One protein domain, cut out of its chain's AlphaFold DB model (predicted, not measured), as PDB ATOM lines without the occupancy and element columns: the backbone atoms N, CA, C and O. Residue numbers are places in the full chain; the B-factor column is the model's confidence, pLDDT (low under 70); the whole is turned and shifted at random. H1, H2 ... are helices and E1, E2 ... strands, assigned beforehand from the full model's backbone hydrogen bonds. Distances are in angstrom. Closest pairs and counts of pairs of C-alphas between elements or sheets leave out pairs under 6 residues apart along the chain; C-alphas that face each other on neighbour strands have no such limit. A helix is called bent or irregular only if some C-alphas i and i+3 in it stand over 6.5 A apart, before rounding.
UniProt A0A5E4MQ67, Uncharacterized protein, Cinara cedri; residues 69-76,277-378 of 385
ATOM      1  N   LYS A  69     152.727 -47.060  50.094       70.88
ATOM      2  CA  LYS A  69     151.953 -48.263  50.463       70.88
ATOM      3  C   LYS A  69     152.073 -49.330  49.357       70.88
ATOM      4  O   LYS A  69     152.829 -49.103  48.420       70.88
ATOM      5  N   HIS A  70     151.384 -50.481  49.419       63.75
ATOM      6  CA  HIS A  70     151.596 -51.595  48.455       63.75
ATOM      7  C   HIS A  70     150.343 -52.210  47.818       63.75
ATOM      8  O   HIS A  70     149.293 -52.229  48.453       63.75
ATOM      9  N   ILE A  71     150.479 -52.757  46.600       48.50
ATOM     10  CA  ILE A  71     149.441 -53.515  45.867       48.50
ATOM     11  C   ILE A  71     149.924 -54.896  45.456       48.50
ATOM     12  O   ILE A  71     151.059 -55.060  45.010       48.50
ATOM     13  N   PHE A  72     148.996 -55.848  45.516       54.62
ATOM     14  CA  PHE A  72     149.156 -57.231  45.110       54.62
ATOM     15  C   PHE A  72     147.975 -57.666  44.235       54.62
ATOM     16  O   PHE A  72     146.823 -57.389  44.566       54.62
ATOM     17  N   LEU A  73     148.267 -58.373  43.143       39.16
ATOM     18  CA  LEU A  73     147.287 -59.022  42.267       39.16
ATOM     19  C   LEU A  73     147.574 -60.529  42.288       39.16
ATOM     20  O   LEU A  73     148.723 -60.927  42.099       39.16
ATOM     21  N   SER A  74     146.563 -61.369  42.517       35.78
ATOM     22  CA  SER A  74     146.707 -62.831  42.436       35.78
ATOM     23  C   SER A  74     145.845 -63.393  41.309       35.78
ATOM     24  O   SER A  74     144.626 -63.399  41.428       35.78
ATOM     25  N   ASN A  75     146.469 -63.919  40.252       31.97
ATOM     26  CA  ASN A  75     145.763 -64.656  39.202       31.97
ATOM     27  C   ASN A  75     145.663 -66.142  39.577       31.97
ATOM     28  O   ASN A  75     146.680 -66.834  39.625       31.97
ATOM     29  N   SER A  76     144.448 -66.658  39.779       32.25
ATOM     30  CA  SER A  76     144.182 -68.091  39.982       32.25
ATOM     31  C   SER A  76     143.747 -68.805  38.687       32.25
ATOM     32  O   SER A  76     142.810 -69.597  38.655       32.25
ATOM     33  N   SER A 277     142.942 -55.025  53.767       97.50
ATOM     34  CA  SER A 277     143.239 -54.097  52.663       97.50
ATOM     35  C   SER A 277     142.396 -52.823  52.694       97.50
ATOM     36  O   SER A 277     142.850 -51.755  52.279       97.50
ATOM     37  N   SER A 278     141.163 -52.907  53.193       97.56
ATOM     38  CA  SER A 278     140.291 -51.746  53.343       97.56
ATOM     39  C   SER A 278     139.288 -51.896  54.483       97.56
ATOM     40  O   SER A 278     138.989 -53.003  54.933       97.56
ATOM     41  N   LYS A 279     138.731 -50.766  54.915       97.94
ATOM     42  CA  LYS A 279     137.621 -50.679  55.865       97.94
ATOM     43  C   LYS A 279     136.456 -49.922  55.236       97.94
ATOM     44  O   LYS A 279     136.637 -48.817  54.730       97.94
ATOM     45  N   ASP A 280     135.274 -50.517  55.274       97.25
ATOM     46  CA  ASP A 280     134.032 -49.907  54.809       97.25
ATOM     47  C   ASP A 280     133.306 -49.278  55.992       97.25
ATOM     48  O   ASP A 280     132.816 -49.984  56.874       97.25
ATOM     49  N   HIS A 281     133.232 -47.951  55.995       97.88
ATOM     50  CA  HIS A 281     132.471 -47.170  56.962       97.88
ATOM     51  C   HIS A 281     131.066 -46.955  56.413       97.88
ATOM     52  O   HIS A 281     130.895 -46.318  55.376       97.88
ATOM     53  N   ILE A 282     130.072 -47.517  57.090       97.62
ATOM     54  CA  ILE A 282     128.669 -47.530  56.684       97.62
ATOM     55  C   ILE A 282     127.873 -46.786  57.753       97.62
ATOM     56  O   ILE A 282     127.887 -47.179  58.920       97.62
ATOM     57  N   ARG A 283     127.169 -45.730  57.349       98.12
ATOM     58  CA  ARG A 283     126.349 -44.893  58.226       98.12
ATOM     59  C   ARG A 283     124.952 -44.732  57.649       98.12
ATOM     60  O   ARG A 283     124.807 -44.218  56.543       98.12
ATOM     61  N   CYS A 284     123.936 -45.151  58.392       98.31
ATOM     62  CA  CYS A 284     122.544 -44.847  58.076       98.31
ATOM     63  C   CYS A 284     122.165 -43.453  58.604       98.31
ATOM     64  O   CYS A 284     122.666 -43.054  59.652       98.31
ATOM     65  N   SER A 285     121.284 -42.725  57.908       97.88
ATOM     66  CA  SER A 285     120.711 -41.463  58.403       97.88
ATOM     67  C   SER A 285     119.781 -41.659  59.605       97.88
ATOM     68  O   SER A 285     119.549 -40.717  60.353       97.88
ATOM     69  N   ASN A 286     119.285 -42.879  59.825       97.56
ATOM     70  CA  ASN A 286     118.547 -43.241  61.030       97.56
ATOM     71  C   ASN A 286     119.492 -43.747  62.125       97.56
ATOM     72  O   ASN A 286     119.970 -44.884  62.054       97.56
ATOM     73  N   ASP A 287     119.684 -42.948  63.171       96.44
ATOM     74  CA  ASP A 287     120.527 -43.308  64.319       96.44
ATOM     75  C   ASP A 287     119.980 -44.502  65.128       96.44
ATOM     76  O   ASP A 287     120.738 -45.184  65.815       96.44
ATOM     77  N   GLY A 288     118.681 -44.803  65.018       96.88
ATOM     78  CA  GLY A 288     118.056 -45.987  65.618       96.88
ATOM     79  C   GLY A 288     118.204 -47.267  64.785       96.88
ATOM     80  O   GLY A 288     117.770 -48.334  65.215       96.88
ATOM     81  N   CYS A 289     118.787 -47.191  63.585       97.12
ATOM     82  CA  CYS A 289     118.987 -48.355  62.727       97.12
ATOM     83  C   CYS A 289     120.170 -49.207  63.201       97.12
ATOM     84  O   CYS A 289     121.207 -48.692  63.606       97.12
ATOM     85  N   GLU A 290     120.094 -50.526  63.005       95.00
ATOM     86  CA  GLU A 290     121.240 -51.420  63.214       95.00
ATOM     87  C   GLU A 290     122.469 -50.992  62.383       95.00
ATOM     88  O   GLU A 290     123.608 -51.193  62.791       95.00
ATOM     89  N   ASN A 291     122.254 -50.365  61.221       93.06
ATOM     90  CA  ASN A 291     123.309 -49.840  60.351       93.06
ATOM     91  C   ASN A 291     123.700 -48.380  60.660       93.06
ATOM     92  O   ASN A 291     124.359 -47.761  59.826       93.06
ATOM     93  N   ALA A 292     123.307 -47.814  61.808       94.00
ATOM     94  CA  ALA A 292     123.611 -46.424  62.165       94.00
ATOM     95  C   ALA A 292     125.116 -46.124  62.087       94.00
ATOM     96  O   ALA A 292     125.512 -45.109  61.524       94.00
ATOM     97  N   ASN A 293     125.969 -47.034  62.568       95.19
ATOM     98  CA  ASN A 293     127.419 -46.916  62.423       95.19
ATOM     99  C   ASN A 293     128.078 -48.301  62.406       95.19
ATOM    100  O   ASN A 293     128.343 -48.895  63.452       95.19
ATOM    101  N   LYS A 294     128.324 -48.838  61.210       96.56
ATOM    102  CA  LYS A 294     129.030 -50.109  61.018       96.56
ATOM    103  C   LYS A 294     130.364 -49.873  60.327       96.56
ATOM    104  O   LYS A 294     130.454 -49.133  59.354       96.56
ATOM    105  N   CYS A 295     131.385 -50.582  60.787       96.75
ATOM    106  CA  CYS A 295     132.671 -50.680  60.110       96.75
ATOM    107  C   CYS A 295     132.902 -52.140  59.721       96.75
ATOM    108  O   CYS A 295     132.754 -53.030  60.560       96.75
ATOM    109  N   ARG A 296     133.222 -52.402  58.451       96.31
ATOM    110  CA  ARG A 296     133.517 -53.752  57.957       96.31
ATOM    111  C   ARG A 296     134.934 -53.812  57.414       96.31
ATOM    112  O   ARG A 296     135.298 -53.029  56.543       96.31
ATOM    113  N   ASN A 297     135.714 -54.767  57.903       97.12
ATOM    114  CA  ASN A 297     137.035 -55.059  57.362       97.12
ATOM    115  C   ASN A 297     136.892 -55.877  56.073       97.12
ATOM    116  O   ASN A 297     136.120 -56.834  56.031       97.12
ATOM    117  N   SER A 298     137.666 -55.529  55.048       96.56
ATOM    118  CA  SER A 298     137.805 -56.319  53.825       96.56
ATOM    119  C   SER A 298     139.281 -56.598  53.584       96.56
ATOM    120  O   SER A 298     140.049 -55.686  53.266       96.56
ATOM    121  N   SER A 299     139.702 -57.853  53.764       96.56
ATOM    122  CA  SER A 299     141.109 -58.233  53.573       96.56
ATOM    123  C   SER A 299     141.565 -58.065  52.127       96.56
ATOM    124  O   SER A 299     142.761 -57.925  51.895       96.56
ATOM    125  N   THR A 300     140.628 -58.000  51.181       95.69
ATOM    126  CA  THR A 300     140.866 -57.833  49.746       95.69
ATOM    127  C   THR A 300     139.931 -56.799  49.121       95.69
ATOM    128  O   THR A 300     138.975 -56.329  49.745       95.69
ATOM    129  N   ILE A 301     140.225 -56.421  47.880       94.06
ATOM    130  CA  ILE A 301     139.441 -55.503  47.061       94.06
ATOM    131  C   ILE A 301     139.006 -56.247  45.805       94.06
ATOM    132  O   ILE A 301     139.837 -56.715  45.032       94.06
ATOM    133  N   ILE A 302     137.697 -56.293  45.587       91.50
ATOM    134  CA  ILE A 302     137.103 -56.785  44.347       91.50
ATOM    135  C   ILE A 302     136.834 -55.577  43.458       91.50
ATOM    136  O   ILE A 302     136.193 -54.612  43.891       91.50
ATOM    137  N   LEU A 303     137.339 -55.628  42.231       88.56
ATOM    138  CA  LEU A 303     137.121 -54.595  41.228       88.56
ATOM    139  C   LEU A 303     136.094 -55.050  40.188       88.56
ATOM    140  O   LEU A 303     135.864 -56.240  39.997       88.56
ATOM    141  N   ASP A 304     135.470 -54.079  39.526       85.06
ATOM    142  CA  ASP A 304     134.480 -54.325  38.477       85.06
ATOM    143  C   ASP A 304     135.142 -54.952  37.242       85.06
ATOM    144  O   ASP A 304     135.891 -54.296  36.520       85.06
ATOM    145  N   GLU A 305     134.838 -56.220  36.974       83.38
ATOM    146  CA  GLU A 305     135.362 -56.975  35.831       83.38
ATOM    147  C   GLU A 305     135.192 -56.232  34.496       83.38
ATOM    148  O   GLU A 305     136.071 -56.279  33.633       83.38
ATOM    149  N   THR A 306     134.078 -55.515  34.316       82.69
ATOM    150  CA  THR A 306     133.772 -54.851  33.043       82.69
ATOM    151  C   THR A 306     134.736 -53.710  32.733       82.69
ATOM    152  O   THR A 306     134.995 -53.440  31.556       82.69
ATOM    153  N   LYS A 307     135.300 -53.096  33.780       82.44
ATOM    154  CA  LYS A 307     136.287 -52.012  33.706       82.44
ATOM    155  C   LYS A 307     137.726 -52.531  33.736       82.44
ATOM    156  O   LYS A 307     138.608 -51.891  33.174       82.44
ATOM    157  N   LEU A 308     137.950 -53.726  34.294       79.94
ATOM    158  CA  LEU A 308     139.274 -54.353  34.423       79.94
ATOM    159  C   LEU A 308     139.784 -54.989  33.116       79.94
ATOM    160  O   LEU A 308     140.774 -55.716  33.115       79.94
ATOM    161  N   LYS A 309     139.127 -54.722  31.979       75.69
ATOM    162  CA  LYS A 309     139.575 -55.184  30.654       75.69
ATOM    163  C   LYS A 309     140.976 -54.692  30.295       75.69
ATOM    164  O   LYS A 309     141.654 -55.359  29.523       75.69
ATOM    165  N   HIS A 310     141.393 -53.565  30.868       80.44
ATOM    166  CA  HIS A 310     142.725 -52.995  30.707       80.44
ATOM    167  C   HIS A 310     143.278 -52.637  32.089       80.44
ATOM    168  O   HIS A 310     142.675 -51.850  32.818       80.44
ATOM    169  N   LEU A 311     144.420 -53.228  32.462       84.44
ATOM    170  CA  LEU A 311     145.067 -52.976  33.758       84.44
ATOM    171  C   LEU A 311     145.608 -51.543  33.885       84.44
ATOM    172  O   LEU A 311     145.834 -51.080  34.999       84.44
ATOM    173  N   GLU A 312     145.716 -50.809  32.775       85.19
ATOM    174  CA  GLU A 312     146.010 -49.371  32.767       85.19
ATOM    175  C   GLU A 312     144.982 -48.555  33.573       85.19
ATOM    176  O   GLU A 312     145.337 -47.563  34.206       85.19
ATOM    177  N   ASN A 313     143.730 -49.025  33.654       88.62
ATOM    178  CA  ASN A 313     142.660 -48.363  34.404       88.62
ATOM    179  C   ASN A 313     142.648 -48.735  35.895       88.62
ATOM    180  O   ASN A 313     141.759 -48.304  36.630       88.62
ATOM    181  N   LEU A 314     143.610 -49.535  36.374       90.69
ATOM    182  CA  LEU A 314     143.634 -50.011  37.759       90.69
ATOM    183  C   LEU A 314     143.610 -48.853  38.765       90.69
ATOM    184  O   LEU A 314     142.886 -48.920  39.759       90.69
ATOM    185  N   GLU A 315     144.355 -47.776  38.502       94.19
ATOM    186  CA  GLU A 315     144.358 -46.585  39.356       94.19
ATOM    187  C   GLU A 315     142.966 -45.948  39.451       94.19
ATOM    188  O   GLU A 315     142.474 -45.692  40.554       94.19
ATOM    189  N   GLU A 316     142.308 -45.721  38.314       94.06
ATOM    190  CA  GLU A 316     140.964 -45.142  38.267       94.06
ATOM    191  C   GLU A 316     139.962 -46.030  39.014       94.06
ATOM    192  O   GLU A 316     139.188 -45.549  39.842       94.06
ATOM    193  N   MET A 317     140.021 -47.342  38.791       93.06
ATOM    194  CA  MET A 317     139.124 -48.311  39.418       93.06
ATOM    195  C   MET A 317     139.283 -48.366  40.937       93.06
ATOM    196  O   MET A 317     138.291 -48.463  41.667       93.06
ATOM    197  N   VAL A 318     140.519 -48.290  41.436       94.88
ATOM    198  CA  VAL A 318     140.770 -48.228  42.878       94.88
ATOM    199  C   VAL A 318     140.333 -46.870  43.438       94.88
ATOM    200  O   VAL A 318     139.740 -46.832  44.511       94.88
ATOM    201  N   ASN A 319     140.517 -45.757  42.723       95.81
ATOM    202  CA  ASN A 319     139.962 -44.468  43.156       95.81
ATOM    203  C   ASN A 319     138.429 -44.511  43.243       95.81
ATOM    204  O   ASN A 319     137.858 -44.107  44.258       95.81
ATOM    205  N   GLU A 320     137.762 -45.073  42.236       95.19
ATOM    206  CA  GLU A 320     136.309 -45.250  42.201       95.19
ATOM    207  C   GLU A 320     135.800 -46.092  43.381       95.19
ATOM    208  O   GLU A 320     134.739 -45.818  43.946       95.19
ATOM    209  N   CYS A 321     136.571 -47.095  43.815       94.19
ATOM    210  CA  CYS A 321     136.192 -47.929  44.952       94.19
ATOM    211  C   CYS A 321     136.217 -47.177  46.294       94.19
ATOM    212  O   CYS A 321     135.537 -47.606  47.224       94.19
ATOM    213  N   THR A 322     136.933 -46.048  46.384       96.56
ATOM    214  CA  THR A 322     137.006 -45.196  47.588       96.56
ATOM    215  C   THR A 322     135.983 -44.063  47.626       96.56
ATOM    216  O   THR A 322     135.821 -43.415  48.668       96.56
ATOM    217  N   LYS A 323     135.274 -43.811  46.517       96.69
ATOM    218  CA  LYS A 323     134.227 -42.787  46.471       96.69
ATOM    219  C   LYS A 323     133.083 -43.146  47.417       96.69
ATOM    220  O   LYS A 323     132.742 -44.314  47.605       96.69
ATOM    221  N   GLN A 324     132.496 -42.116  48.022       97.75
ATOM    222  CA  GLN A 324     131.320 -42.265  48.869       97.75
ATOM    223  C   GLN A 324     130.131 -42.708  48.015       97.75
ATOM    224  O   GLN A 324     129.887 -42.162  46.942       97.75
ATOM    225  N   ARG A 325     129.400 -43.706  48.501       97.19
ATOM    226  CA  ARG A 325     128.210 -44.256  47.853       97.19
ATOM    227  C   ARG A 325     127.007 -43.995  48.737       97.19
ATOM    228  O   ARG A 325     127.100 -44.166  49.950       97.19
ATOM    229  N   ILE A 326     125.896 -43.615  48.119       98.00
ATOM    230  CA  ILE A 326     124.621 -43.395  48.797       98.00
ATOM    231  C   ILE A 326     123.606 -44.380  48.223       98.00
ATOM    232  O   ILE A 326     123.515 -44.527  47.006       98.00
ATOM    233  N   TYR A 327     122.887 -45.092  49.087       97.06
ATOM    234  CA  TYR A 327     121.841 -46.042  48.696       97.06
ATOM    235  C   TYR A 327     120.799 -46.196  49.807       97.06
ATOM    236  O   TYR A 327     121.035 -45.799  50.943       97.06
ATOM    237  N   ASN A 328     119.645 -46.785  49.496       97.88
ATOM    238  CA  ASN A 328     118.566 -46.964  50.471       97.88
ATOM    239  C   ASN A 328     118.886 -48.086  51.472       97.88
ATOM    240  O   ASN A 328     119.377 -49.159  51.113       97.88
ATOM    241  N   CYS A 329     118.576 -47.854  52.743       97.44
ATOM    242  CA  CYS A 329     118.713 -48.820  53.819       97.44
ATOM    243  C   CYS A 329     117.648 -49.906  53.682       97.44
ATOM    244  O   CYS A 329     116.456 -49.641  53.826       97.44
ATOM    245  N   GLY A 330     118.084 -51.156  53.516       95.50
ATOM    246  CA  GLY A 330     117.178 -52.307  53.470       95.50
ATOM    247  C   GLY A 330     116.461 -52.627  54.791       95.50
ATOM    248  O   GLY A 330     115.651 -53.543  54.806       95.50
ATOM    249  N   LEU A 331     116.766 -51.922  55.893       96.44
ATOM    250  CA  LEU A 331     116.162 -52.162  57.213       96.44
ATOM    251  C   LEU A 331     115.186 -51.068  57.662       96.44
ATOM    252  O   LEU A 331     114.217 -51.379  58.343       96.44
ATOM    253  N   CYS A 332     115.438 -49.798  57.334       94.25
ATOM    254  CA  CYS A 332     114.642 -48.676  57.851       94.25
ATOM    255  C   CYS A 332     114.270 -47.627  56.794       94.25
ATOM    256  O   CYS A 332     113.944 -46.506  57.165       94.25
ATOM    257  N   THR A 333     114.331 -47.966  55.497       94.19
ATOM    258  CA  THR A 333     113.984 -47.125  54.319       94.19
ATOM    259  C   THR A 333     114.775 -45.824  54.128       94.19
ATOM    260  O   THR A 333     114.769 -45.256  53.043       94.19
ATOM    261  N   GLU A 334     115.506 -45.399  55.150       97.56
ATOM    262  CA  GLU A 334     116.378 -44.229  55.191       97.56
ATOM    263  C   GLU A 334     117.648 -44.402  54.350       97.56
ATOM    264  O   GLU A 334     117.949 -45.498  53.886       97.56
ATOM    265  N   GLN A 335     118.432 -43.346  54.139       98.19
ATOM    266  CA  GLN A 335     119.643 -43.439  53.319       98.19
ATOM    267  C   GLN A 335     120.826 -44.033  54.096       98.19
ATOM    268  O   GLN A 335     120.980 -43.856  55.304       98.19
ATOM    269  N   ILE A 336     121.699 -44.742  53.385       98.12
ATOM    270  CA  ILE A 336     123.008 -45.191  53.850       98.12
ATOM    271  C   ILE A 336     124.076 -44.465  53.047       98.12
ATOM    272  O   ILE A 336     124.082 -44.513  51.822       98.12
ATOM    273  N   SER A 337     125.026 -43.879  53.763       98.25
ATOM    274  CA  SER A 337     126.312 -43.448  53.241       98.25
ATOM    275  C   SER A 337     127.358 -44.522  53.527       98.25
ATOM    276  O   SER A 337     127.577 -44.891  54.681       98.25
ATOM    277  N   ALA A 338     128.018 -45.027  52.488       97.88
ATOM    278  CA  ALA A 338     129.130 -45.957  52.613       97.88
ATOM    279  C   ALA A 338     130.398 -45.362  52.002       97.88
ATOM    280  O   ALA A 338     130.393 -44.908  50.857       97.88
ATOM    281  N   LYS A 339     131.503 -45.399  52.746       97.75
ATOM    282  CA  LYS A 339     132.815 -44.949  52.281       97.75
ATOM    283  C   LYS A 339     133.879 -45.987  52.601       97.75
ATOM    284  O   LYS A 339     134.043 -46.385  53.752       97.75
ATOM    285  N   ARG A 340     134.634 -46.380  51.578       97.69
ATOM    286  CA  ARG A 340     135.766 -47.293  51.715       97.69
ATOM    287  C   ARG A 340     137.051 -46.517  51.958       97.69
ATOM    288  O   ARG A 340     137.405 -45.625  51.190       97.69
ATOM    289  N   VAL A 341     137.775 -46.894  53.003       97.50
ATOM    290  CA  VAL A 341     139.095 -46.361  53.339       97.50
ATOM    291  C   VAL A 341     140.128 -47.462  53.144       97.50
ATOM    292  O   VAL A 341     139.995 -48.555  53.689       97.50
ATOM    293  N   LEU A 342     141.157 -47.180  52.348       97.19
ATOM    294  CA  LEU A 342     142.230 -48.129  52.050       97.19
ATOM    295  C   LEU A 342     143.306 -48.137  53.145       97.19
ATOM    296  O   LEU A 342     143.685 -47.090  53.681       97.19
ATOM    297  N   SER A 343     143.837 -49.323  53.424       96.25
ATOM    298  CA  SER A 343     144.835 -49.581  54.467       96.25
ATOM    299  C   SER A 343     146.276 -49.451  53.947       96.25
ATOM    300  O   SER A 343     146.536 -48.697  53.014       96.25
ATOM    301  N   TYR A 344     147.250 -50.091  54.607       95.62
ATOM    302  CA  TYR A 344     148.684 -50.023  54.279       95.62
ATOM    303  C   TYR A 344     149.101 -50.914  53.103       95.62
ATOM    304  O   TYR A 344     150.124 -50.657  52.467       95.62
ATOM    305  N   HIS A 345     148.309 -51.935  52.802       95.38
ATOM    306  CA  HIS A 345     148.470 -52.796  51.639       95.38
ATOM    307  C   HIS A 345     147.118 -53.026  50.969       95.38
ATOM    308  O   HIS A 345     146.078 -52.817  51.590       95.38
ATOM    309  N   LEU A 346     147.152 -53.478  49.718       95.38
ATOM    310  CA  LEU A 346     145.986 -53.839  48.928       95.38
ATOM    311  C   LEU A 346     146.212 -55.205  48.292       95.38
ATOM    312  O   LEU A 346     147.142 -55.379  47.515       95.38
ATOM    313  N   PHE A 347     145.337 -56.152  48.590       95.12
ATOM    314  CA  PHE A 347     145.192 -57.396  47.848       95.12
ATOM    315  C   PHE A 347     143.984 -57.256  46.934       95.12
ATOM    316  O   PHE A 347     142.868 -57.068  47.413       95.12
ATOM    317  N   ILE A 348     144.208 -57.292  45.627       92.44
ATOM    318  CA  ILE A 348     143.181 -57.077  44.615       92.44
ATOM    319  C   ILE A 348     142.854 -58.418  43.961       92.44
ATOM    320  O   ILE A 348     143.729 -59.092  43.414       92.44
ATOM    321  N   GLU A 349     141.582 -58.793  44.029       89.69
ATOM    322  CA  GLU A 349     141.060 -60.005  43.411       89.69
ATOM    323  C   GLU A 349     140.890 -59.806  41.911       89.69
ATOM    324  O   GLU A 349     140.173 -58.906  41.467       89.69
ATOM    325  N   THR A 350     141.509 -60.689  41.134       80.69
ATOM    326  CA  THR A 350     141.374 -60.728  39.674       80.69
ATOM    327  C   THR A 350     140.668 -61.990  39.191       80.69
ATOM    328  O   THR A 350     140.558 -62.200  37.990       80.69
ATOM    329  N   ASP A 351     140.121 -62.801  40.101       73.12
ATOM    330  CA  ASP A 351     139.443 -64.066  39.782       73.12
ATOM    331  C   ASP A 351     138.228 -63.880  38.854       73.12
ATOM    332  O   ASP A 351     137.829 -64.808  38.151       73.12
ATOM    333  N   GLN A 352     137.636 -62.680  38.835       70.81
ATOM    334  CA  GLN A 352     136.543 -62.348  37.918       70.81
ATOM    335  C   GLN A 352     137.031 -61.972  36.522       70.81
ATOM    336  O   GLN A 352     136.250 -62.002  35.581       70.81
ATOM    337  N   VAL A 353     138.309 -61.645  36.344       74.94
ATOM    338  CA  VAL A 353     138.833 -61.320  35.023       74.94
ATOM    339  C   VAL A 353     138.753 -62.568  34.157       74.94
ATOM    340  O   VAL A 353     139.400 -63.575  34.447       74.94
ATOM    341  N   LYS A 354     137.922 -62.516  33.106       73.31
ATOM    342  CA  LYS A 354     137.702 -63.664  32.216       73.31
ATOM    343  C   LYS A 354     139.028 -64.297  31.839       73.31
ATOM    344  O   LYS A 354     139.950 -63.602  31.423       73.31
ATOM    345  N   SER A 355     139.071 -65.626  31.858       65.31
ATOM    346  CA  SER A 355     140.238 -66.415  31.440       65.31
ATOM    347  C   SER A 355     140.717 -66.112  30.011       65.31
ATOM    348  O   SER A 355     141.789 -66.551  29.609       65.31
ATOM    349  N   THR A 356     139.909 -65.402  29.217       60.44
ATOM    350  CA  THR A 356     140.245 -64.930  27.870       60.44
ATOM    351  C   THR A 356     141.096 -63.663  27.858       60.44
ATOM    352  O   THR A 356     141.751 -63.395  26.854       60.44
ATOM    353  N   SER A 357     141.079 -62.873  28.929       76.31
ATOM    354  CA  SER A 357     141.876 -61.656  29.034       76.31
ATOM    355  C   SER A 357     143.317 -62.040  29.355       76.31
ATOM    356  O   SER A 357     143.613 -62.594  30.411       76.31
ATOM    357  N   LYS A 358     144.219 -61.781  28.408       79.75
ATOM    358  CA  LYS A 358     145.660 -61.934  28.597       79.75
ATOM    359  C   LYS A 358     146.244 -60.552  28.843       79.75
ATOM    360  O   LYS A 358     145.960 -59.639  28.077       79.75
ATOM    361  N   PHE A 359     147.071 -60.436  29.872       81.44
ATOM    362  CA  PHE A 359     147.821 -59.222  30.171       81.44
ATOM    363  C   PHE A 359     149.302 -59.557  30.147       81.44
ATOM    364  O   PHE A 359     149.712 -60.613  30.639       81.44
ATOM    365  N   ALA A 360     150.098 -58.667  29.575       86.06
ATOM    366  CA  ALA A 360     151.527 -58.693  29.782       86.06
ATOM    367  C   ALA A 360     151.842 -58.165  31.186       86.06
ATOM    368  O   ALA A 360     151.138 -57.326  31.744       86.06
ATOM    369  N   MET A 361     152.952 -58.628  31.756       81.81
ATOM    370  CA  MET A 361     153.440 -58.110  33.037       81.81
ATOM    371  C   MET A 361     153.729 -56.604  32.994       81.81
ATOM    372  O   MET A 361     153.621 -55.934  34.017       81.81
ATOM    373  N   SER A 362     154.064 -56.076  31.815       87.62
ATOM    374  CA  SER A 362     154.241 -54.644  31.558       87.62
ATOM    375  C   SER A 362     152.953 -53.832  31.669       87.62
ATOM    376  O   SER A 362     153.032 -52.625  31.863       87.62
ATOM    377  N   ASP A 363     151.789 -54.474  31.550       86.19
ATOM    378  CA  ASP A 363     150.489 -53.798  31.594       86.19
ATOM    379  C   ASP A 363     150.069 -53.493  33.037       86.19
ATOM    380  O   ASP A 363     149.151 -52.712  33.275       86.19
ATOM    381  N   ILE A 364     150.732 -54.121  34.015       87.56
ATOM    382  CA  ILE A 364     150.484 -53.876  35.430       87.56
ATOM    383  C   ILE A 364     151.224 -52.597  35.833       87.56
ATOM    384  O   ILE A 364     152.459 -52.570  35.783       87.56
ATOM    385  N   PRO A 365     150.515 -51.547  36.280       90.81
ATOM    386  CA  PRO A 365     151.170 -50.318  36.692       90.81
ATOM    387  C   PRO A 365     152.076 -50.578  37.902       90.81
ATOM    388  O   PRO A 365     151.670 -51.189  38.891       90.81
ATOM    389  N   GLN A 366     153.318 -50.091  37.834       91.44
ATOM    390  CA  GLN A 366     154.289 -50.232  38.929       91.44
ATOM    391  C   GLN A 366     153.890 -49.431  40.172       91.44
ATOM    392  O   GLN A 366     154.254 -49.782  41.295       91.44
ATOM    393  N   GLU A 367     153.138 -48.351  39.977       93.75
ATOM    394  CA  GLU A 367     152.574 -47.535  41.037       93.75
ATOM    395  C   GLU A 367     151.145 -47.133  40.687       93.75
ATOM    396  O   GLU A 367     150.844 -46.904  39.521       93.75
ATOM    397  N   ILE A 368     150.289 -46.999  41.701       95.06
ATOM    398  CA  ILE A 368     149.025 -46.268  41.558       95.06
ATOM    399  C   ILE A 368     148.880 -45.234  42.672       95.06
ATOM    400  O   ILE A 368     149.414 -45.382  43.779       95.06
ATOM    401  N   ARG A 369     148.106 -44.192  42.403       96.44
ATOM    402  CA  ARG A 369     147.828 -43.077  43.301       96.44
ATOM    403  C   ARG A 369     146.355 -43.066  43.658       96.44
ATOM    404  O   ARG A 369     145.491 -42.985  42.795       96.44
ATOM    405  N   VAL A 370     146.068 -43.123  44.955       95.44
ATOM    406  CA  VAL A 370     144.695 -43.090  45.467       95.44
ATOM    407  C   VAL A 370     144.569 -41.959  46.471       95.44
ATOM    408  O   VAL A 370     145.056 -42.043  47.606       95.44
ATOM    409  N   GLY A 371     143.960 -40.858  46.032       92.31
ATOM    410  CA  GLY A 371     143.963 -39.596  46.766       92.31
ATOM    411  C   GLY A 371     145.389 -39.141  47.102       92.31
ATOM    412  O   GLY A 371     146.202 -38.873  46.220       92.31
ATOM    413  N   LYS A 372     145.714 -39.061  48.397       93.00
ATOM    414  CA  LYS A 372     147.054 -38.667  48.874       93.00
ATOM    415  C   LYS A 372     148.055 -39.819  49.001       93.00
ATOM    416  O   LYS A 372     149.220 -39.569  49.302       93.00
ATOM    417  N   TYR A 373     147.607 -41.059  48.823       93.69
ATOM    418  CA  TYR A 373     148.426 -42.250  49.021       93.69
ATOM    419  C   TYR A 373     149.023 -42.728  47.704       93.69
ATOM    420  O   TYR A 373     148.358 -42.711  46.670       93.69
ATOM    421  N   LYS A 374     150.268 -43.192  47.766       94.56
ATOM    422  CA  LYS A 374     150.943 -43.867  46.663       94.56
ATOM    423  C   LYS A 374     151.078 -45.337  47.020       94.56
ATOM    424  O   LYS A 374     151.534 -45.637  48.115       94.56
ATOM    425  N   TYR A 375     150.695 -46.238  46.128       93.69
ATOM    426  CA  TYR A 375     150.872 -47.674  46.302       93.69
ATOM    427  C   TYR A 375     151.860 -48.205  45.266       93.69
ATOM    428  O   TYR A 375     151.777 -47.835  44.101       93.69
ATOM    429  N   LEU A 376     152.785 -49.062  45.691       91.69
ATOM    430  CA  LEU A 376     153.807 -49.702  44.874       91.69
ATOM    431  C   LEU A 376     153.428 -51.159  44.633       91.69
ATOM    432  O   LEU A 376     153.155 -51.904  45.581       91.69
ATOM    433  N   TYR A 377     153.436 -51.561  43.371       85.62
ATOM    434  CA  TYR A 377     153.236 -52.946  42.990       85.62
ATOM    435  C   TYR A 377     154.450 -53.781  43.391       85.62
ATOM    436  O   TYR A 377     155.597 -53.408  43.139       85.62
ATOM    437  N   LEU A 378     154.194 -54.925  44.015       79.62
ATOM    438  CA  LEU A 378     155.230 -55.881  44.377       79.62
ATOM    439  C   LEU A 378     154.961 -57.189  43.651       79.62
ATOM    440  O   LEU A 378     153.984 -57.883  43.931       79.62
TER     441      LEU A 378
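What this domain is: This is residues 69 to 76 and 277 to 378 of the 385 residues of an uncharacterized protein of Cinara cedri (UniProt A0A5E4MQ67). Two four-stranded sheets stand one beyond the other along the long axis: a curled sheet of E6, E1, E8 and E7 towards one end, and a strongly twisted sheet of E3, E2, E5 and E4 towards the other. The one named helix, H1, packs on the curled sheet, mostly at E7, and its last residues reach E5 of the other sheet. The printed part has 110 residues, with one named helix and eight named strands in the order E1 E2 E3 H1 E4 E5 E6 E7 E8; its class is mixed, helices and strands. The sheet order E6 E1 E8 E7 is mixed and the order E3 E2 E5 E4 is antiparallel. The whole is elongated, 50 by 29 by 20 A, and only just loose, close to compact, with a radius of gyration of the C-alphas of 15.9 A.

How they stand to each other: Start at E1, residues 69 to 74, an inner strand parallel to E6, residues 345 to 349, where N 72 and O 346 are 2.8 A apart, and to E8, residues 373 to 377, where N 71 and O 376 are 3.0 A apart. E8 forms a hairpin with the edge strand E7, residues 367 to 370; look at N 370 and O 373, 2.9 A. Beyond the cut, E2, residues 278 to 284, forms a hairpin with E3, residues 294 to 298, with N 280 and O 296 at 2.8 A. Then comes H1, residues 311 to 322, irregular, with C-alphas 312 and 315 7.3 A apart; 6 of its 8 O i to N i+4 pairs are within hydrogen-bond range. H1 is on the curled sheet, and its closest C-alphas to E7 are those of Glu 315 and Ile 368, 5.2 A. E4, residues 325 to 328, forms a hairpin with E5, residues 335 to 342, with N 327 and O 336 at 3.0 A. E5 is antiparallel to E2, with N 281 and O 339 at 2.9 A. H1 is on this sheet too, at a height of 10.8 A over the sheet and over none of its strands; its closest C-alphas to E5 are those of Thr 322 and Arg 340, 4.8 A. E5 and E6 meet only through their link.

Where its parts are: Find C-alpha 69 at (151.953, -48.263, 50.463); from there E1 runs 17.4 A. E2 covers 19.6 A and E3 12.9 A. H1 runs 17.8 A from C-alpha 311 at (145.067, -52.976, 33.758). E5 covers 23.1 A, and E8 ends at C-alpha 377, (153.236, -52.946, 42.990).

The domain as a whole: The farthest C-alphas, of Gly 288 and Ala 360, are 50.7 A apart. Residues 77 to 276 are not printed; C-alphas 76 and 277 are 18.9 A apart across the cut. The links E3 to H1 and E6 to E7 are long. Residues 70 to 76 and 355 to 356 have pLDDT under 70.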